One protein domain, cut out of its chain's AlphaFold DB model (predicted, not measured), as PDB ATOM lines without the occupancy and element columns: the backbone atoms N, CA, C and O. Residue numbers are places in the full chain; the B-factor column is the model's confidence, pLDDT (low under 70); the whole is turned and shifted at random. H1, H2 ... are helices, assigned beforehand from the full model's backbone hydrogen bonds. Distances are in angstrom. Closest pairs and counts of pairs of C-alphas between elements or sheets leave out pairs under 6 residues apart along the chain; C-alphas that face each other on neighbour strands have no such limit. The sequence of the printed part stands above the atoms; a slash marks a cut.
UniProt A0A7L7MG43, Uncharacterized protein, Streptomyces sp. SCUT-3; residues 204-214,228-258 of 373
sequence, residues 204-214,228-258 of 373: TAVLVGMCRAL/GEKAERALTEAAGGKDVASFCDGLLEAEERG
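AT A GLANCE: This is residues 204 to 214 and 228 to 258 of the 373 residues of an uncharacterized protein of Streptomyces sp. SCUT-3 (UniProt A0A7L7MG43). H2 and H3 make an L, about perpendicular to each other, with the turn of residues 239 to 243 at its corner, and H1 sits in the opening of the L, packed on H3 at a steep tilt. H3 and the two residues after it reach away from that corner along the longest axis. The printed part has 42 residues with three named helices, H1, H2 and H3 in chain order, and no named strand; the class is all helix. It is compact, with a radius of gyration of the C-alphas of 9.6 A, but elongated in outline, spanning 29 by 18 by 14 A.

IN THESE COORDINATES: H1, residues 204 to 214, begins at C-alpha 204 at (165.738, 96.887, 165.697) and is 15.5 A long from first to last C-alpha. H2, residues 228 to 238, is 15.1 A long and begins at C-alpha 228 at (179.498, 96.700, 177.946). H3, residues 244 to 256, is the longest helix, 18.5 A, and ends at C-alpha 256 at (155.191, 98.605, 173.739).

HOW THE PARTS SIT: H1 touches H3, which meets it with residues 248 to 252 alone; the closest C-alphas, those of Cys 211 and Cys 248, are 5.3 A apart. The two run opposite ways at a steep tilt of 58 degrees. H1 and H2 are close but not clearly touching, their closest C-alphas, those of Met 210 and Ala 231, being 6.9 A apart. They run opposite ways at a steep tilt of 45 degrees. H2 and H3 only just touch, with 3 pairs of C-alphas within 8 A and with residue 244 alone of H3; the closest C-alphas are those of Thr 236 and Val 244, 6.0 A apart. Their lines are about perpendicular, at 75 degrees. In H1, H2 and H3 every O i to N i+4 pair is within hydrogen-bond range.

THE WHOLE: The two C-alphas farthest apart, those of Glu 229 and Gly 258, are 30.1 A apart. Residues 215 to 227 are not printed, and C-alphas 214 and 228 are 8.2 A apart across this cut. The link from H2 to H3 is tight. The mean pLDDT of the printed part is 89.9, and residue 258 is under 70.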
ATOM      1  N   THR A 204     166.503  96.272 164.605       88.62
ATOM      2  CA  THR A 204     165.738  96.887 165.697       88.62
ATOM      3  C   THR A 204     165.628  95.940 166.892       88.62
ATOM      4  O   THR A 204     165.858  96.360 168.025       88.62
ATOM      5  N   ALA A 205     165.362  94.647 166.671       88.75
ATOM      6  CA  ALA A 205     165.306  93.653 167.743       88.75
ATOM      7  C   ALA A 205     166.650  93.495 168.478       88.75
ATOM      8  O   ALA A 205     166.675  93.322 169.701       88.75
ATOM      9  N   VAL A 206     167.773  93.593 167.756       91.44
ATOM     10  CA  VAL A 206     169.116  93.583 168.357       91.44
ATOM     11  C   VAL A 206     169.320  94.813 169.245       91.44
ATOM     12  O   VAL A 206     169.735  94.663 170.394       91.44
ATOM     13  N   LEU A 207     168.969  96.010 168.765       92.19
ATOM     14  CA  LEU A 207     169.077  97.252 169.541       92.19
ATOM     15  C   LEU A 207     168.190  97.232 170.797       92.19
ATOM     16  O   LEU A 207     168.657  97.575 171.883       92.19
ATOM     17  N   VAL A 208     166.953  96.741 170.683       93.81
ATOM     18  CA  VAL A 208     166.033  96.535 171.817       93.81
ATOM     19  C   VAL A 208     166.649  95.604 172.866       93.81
ATOM     20  O   VAL A 208     166.624  95.902 174.062       93.81
ATOM     21  N   GLY A 209     167.238  94.482 172.436       91.31
ATOM     22  CA  GLY A 209     167.905  93.541 173.337       91.31
ATOM     23  C   GLY A 209     169.078  94.171 174.092       91.31
ATOM     24  O   GLY A 209     169.243  93.940 175.292       91.31
ATOM     25  N   MET A 210     169.860  95.016 173.415       91.12
ATOM     26  CA  MET A 210     170.970  95.751 174.027       91.12
ATOM     27  C   MET A 210     170.485  96.801 175.035       91.12
ATOM     28  O   MET A 210     171.066  96.918 176.114       91.12
ATOM     29  N   CYS A 211     169.395  97.508 174.733       93.81
ATOM     30  CA  CYS A 211     168.786  98.474 175.647       93.81
ATOM     31  C   CYS A 211     168.279  97.817 176.941       93.81
ATOM     32  O   CYS A 211     168.605  98.284 178.032       93.81
ATOM     33  N   ARG A 212     167.594  96.669 176.851       92.56
ATOM     34  CA  ARG A 212     167.161  95.901 178.039       92.56
ATOM     35  C   ARG A 212     168.332  95.420 178.895       92.56
ATOM     36  O   ARG A 212     168.249  95.412 180.123       92.56
ATOM     37  N   ALA A 213     169.432  95.017 178.259       89.00
ATOM     38  CA  ALA A 213     170.636  94.599 178.970       89.00
ATOM     39  C   ALA A 213     171.273  95.761 179.756       89.00
ATOM     40  O   ALA A 213     171.736  95.554 180.880       89.00
ATOM     41  N   LEU A 214     171.255  96.981 179.205       87.69
ATOM     42  CA  LEU A 214     171.725  98.174 179.912       87.69
ATOM     43  C   LEU A 214     170.860  98.500 181.131       87.69
ATOM     44  O   LEU A 214     171.415  98.714 182.208       87.69
ATOM     45  N   GLY A 228     180.352  95.532 178.193       71.75
ATOM     46  CA  GLY A 228     179.498  96.700 177.946       71.75
ATOM     47  C   GLY A 228     180.088  97.738 176.996       71.75
ATOM     48  O   GLY A 228     179.344  98.409 176.300       71.75
ATOM     49  N   GLU A 229     181.412  97.807 176.863       82.50
ATOM     50  CA  GLU A 229     182.078  98.863 176.090       82.50
ATOM     51  C   GLU A 229     181.746  98.822 174.587       82.50
ATOM     52  O   GLU A 229     181.501  99.850 173.956       82.50
ATOM     53  N   LYS A 230     181.692  97.625 173.987       83.75
ATOM     54  CA  LYS A 230     181.325  97.488 172.567       83.75
ATOM     55  C   LYS A 230     179.843  97.762 172.343       83.75
ATOM     56  O   LYS A 230     179.484  98.361 171.331       83.75
ATOM     57  N   ALA A 231     179.007  97.323 173.282       84.56
ATOM     58  CA  ALA A 231     177.571  97.538 173.222       84.56
ATOM     59  C   ALA A 231     177.229  99.027 173.354       84.56
ATOM     60  O   ALA A 231     176.463  99.561 172.560       84.56
ATOM     61  N   GLU A 232     177.877  99.715 174.291       86.12
ATOM     62  CA  GLU A 232     177.742 101.150 174.513       86.12
ATOM     63  C   GLU A 232     178.225 101.957 173.303       86.12
ATOM     64  O   GLU A 232     177.553 102.899 172.880       86.12
ATOM     65  N   ARG A 233     179.337 101.553 172.668       89.75
ATOM     66  CA  ARG A 233     179.821 102.196 171.437       89.75
ATOM     67  C   ARG A 233     178.824 102.073 170.285       89.75
ATOM     68  O   ARG A 233     178.553 103.069 169.622       89.75
ATOM     69  N   ALA A 234     178.275 100.878 170.068       89.25
ATOM     70  CA  ALA A 234     177.281 100.641 169.025       89.25
ATOM     71  C   ALA A 234     175.984 101.422 169.287       89.25
ATOM     72  O   ALA A 234     175.430 102.019 168.368       89.25
ATOM     73  N   LEU A 235     175.539 101.497 170.545       91.50
ATOM     74  CA  LEU A 235     174.372 102.296 170.920       91.50
ATOM     75  C   LEU A 235     174.623 103.799 170.785       91.50
ATOM     76  O   LEU A 235     173.728 104.520 170.368       91.50
ATOM     77  N   THR A 236     175.833 104.278 171.075       93.00
ATOM     78  CA  THR A 236     176.204 105.691 170.887       93.00
ATOM     79  C   THR A 236     176.201 106.080 169.407       93.00
ATOM     80  O   THR A 236     175.739 107.163 169.045       93.00
ATOM     81  N   GLU A 237     176.695 105.189 168.542       92.81
ATOM     82  CA  GLU A 237     176.663 105.364 167.088       92.81
ATOM     83  C   GLU A 237     175.221 105.346 166.559       92.81
ATOM     84  O   GLU A 237     174.818 106.274 165.858       92.81
ATOM     85  N   ALA A 238     174.414 104.367 166.985       92.06
ATOM     86  CA  ALA A 238     173.001 104.255 166.617       92.06
ATOM     87  C   ALA A 238     172.153 105.432 167.135       92.06
ATOM     88  O   ALA A 238     171.253 105.910 166.446       92.06
ATOM     89  N   ALA A 239     172.471 105.952 168.322       93.44
ATOM     90  CA  ALA A 239     171.810 107.117 168.897       93.44
ATOM     91  C   ALA A 239     172.115 108.415 168.129       93.44
ATOM     92  O   ALA A 239     171.456 109.433 168.363       93.44
ATOM     93  N   GLY A 240     173.104 108.417 167.224       93.94
ATOM     94  CA  GLY A 240     173.448 109.577 166.401       93.94
ATOM     95  C   GLY A 240     173.853 110.800 167.230       93.94
ATOM     96  O   GLY A 240     173.552 111.931 166.849       93.94
ATOM     97  N   GLY A 241     174.477 110.581 168.392       89.12
ATOM     98  CA  GLY A 241     174.870 111.640 169.330       89.12
ATOM     99  C   GLY A 241     173.789 112.069 170.329       89.12
ATOM    100  O   GLY A 241     174.011 113.016 171.084       89.12
ATOM    101  N   LYS A 242     172.632 111.397 170.363       91.94
ATOM    102  CA  LYS A 242     171.685 111.510 171.481       91.94
ATOM    103  C   LYS A 242     172.197 110.731 172.692       91.94
ATOM    104  O   LYS A 242     173.010 109.819 172.560       91.94
ATOM    105  N   ASP A 243     171.694 111.091 173.868       94.12
ATOM    106  CA  ASP A 243     171.931 110.317 175.083       94.12
ATOM    107  C   ASP A 243     171.379 108.888 174.916       94.12
ATOM    108  O   ASP A 243     170.235 108.705 174.488       94.12
ATOM    109  N   VAL A 244     172.204 107.882 175.224       94.12
ATOM    110  CA  VAL A 244     171.873 106.463 175.018       94.12
ATOM    111  C   VAL A 244     170.650 106.052 175.838       94.12
ATOM    112  O   VAL A 244     169.837 105.272 175.347       94.12
ATOM    113  N   ALA A 245     170.460 106.609 177.040       93.56
ATOM    114  CA  ALA A 245     169.289 106.297 177.852       93.56
ATOM    115  C   ALA A 245     168.011 106.836 177.197       93.56
ATOM    116  O   ALA A 245     167.032 106.107 177.083       93.56
ATOM    117  N   SER A 246     168.038 108.068 176.672       94.62
ATOM    118  CA  SER A 246     166.896 108.632 175.934       94.62
ATOM    119  C   SER A 246     166.592 107.878 174.636       94.62
ATOM    120  O   SER A 246     165.430 107.791 174.240       94.62
ATOM    121  N   PHE A 247     167.618 107.363 173.956       95.50
ATOM    122  CA  PHE A 247     167.438 106.525 172.774       95.50
ATOM    123  C   PHE A 247     166.768 105.195 173.134       95.50
ATOM    124  O   PHE A 247     165.782 104.821 172.501       95.50
ATOM    125  N   CYS A 248     167.272 104.515 174.165       95.44
ATOM    126  CA  CYS A 248     166.726 103.243 174.620       95.44
ATOM    127  C   CYS A 248     165.287 103.361 175.129       95.44
ATOM    128  O   CYS A 248     164.461 102.538 174.752       95.44
ATOM    129  N   ASP A 249     164.967 104.408 175.890       94.94
ATOM    130  CA  ASP A 249     163.606 104.689 176.360       94.94
ATOM    131  C   ASP A 249     162.627 104.819 175.178       94.94
ATOM    132  O   ASP A 249     161.624 104.114 175.101       94.94
ATOM    133  N   GLY A 250     162.982 105.616 174.162       94.69
ATOM    134  CA  GLY A 250     162.155 105.769 172.962       94.69
ATOM    135  C   GLY A 250     161.990 104.478 172.149       94.69
ATOM    136  O   GLY A 250     160.927 104.253 171.569       94.69
ATOM    137  N   LEU A 251     163.021 103.629 172.109       93.69
ATOM    138  CA  LEU A 251     162.985 102.348 171.400       93.69
ATOM    139  C   LEU A 251     162.080 101.331 172.115       93.69
ATOM    140  O   LEU A 251     161.296 100.640 171.465       93.69
ATOM    141  N   LEU A 252     162.159 101.273 173.447       93.50
ATOM    142  CA  LEU A 252     161.342 100.389 174.279       93.50
ATOM    143  C   LEU A 252     159.877 100.840 174.298       93.50
ATOM    144  O   LEU A 252     158.980 100.019 174.110       93.50
ATOM    145  N   GLU A 253     159.616 102.145 174.401       91.62
ATOM    146  CA  GLU A 253     158.254 102.670 174.297       91.62
ATOM    147  C   GLU A 253     157.624 102.429 172.909       91.62
ATOM    148  O   GLU A 253     156.405 102.262 172.790       91.62
ATOM    149  N   ALA A 254     158.421 102.458 171.835       88.38
ATOM    150  CA  ALA A 254     157.942 102.160 170.486       88.38
ATOM    151  C   ALA A 254     157.564 100.677 170.328       88.38
ATOM    152  O   ALA A 254     156.583 100.364 169.650       88.38
ATOM    153  N   GLU A 255     158.287  99.771 170.991       87.69
ATOM    154  CA  GLU A 255     157.943  98.349 171.038       87.69
ATOM    155  C   GLU A 255     156.609  98.122 171.767       87.69
ATOM    156  O   GLU A 255     155.722  97.461 171.225       87.69
ATOM    157  N   GLU A 256     156.423  98.736 172.944       83.62
ATOM    158  CA  GLU A 256     155.191  98.605 173.739       83.62
ATOM    159  C   GLU A 256     153.943  99.116 173.004       83.62
ATOM    160  O   GLU A 256     152.837  98.613 173.216       83.62
ATOM    161  N   ARG A 257     154.104 100.089 172.099       83.56
ATOM    162  CA  ARG A 257     153.012 100.632 171.276       83.56
ATOM    163  C   ARG A 257     152.665  99.781 170.048       83.56
ATOM    164  O   ARG A 257     151.757 100.164 169.309       83.56
ATOM    165  N   GLY A 258     153.307  98.627 169.855       69.25
ATOM    166  CA  GLY A 258     152.929  97.655 168.821       69.25
ATOM    167  C   GLY A 258     153.982  97.388 167.743       69.25
ATOM    168  O   GLY A 258     153.616  96.946 166.655       69.25
TER     169      GLY A 258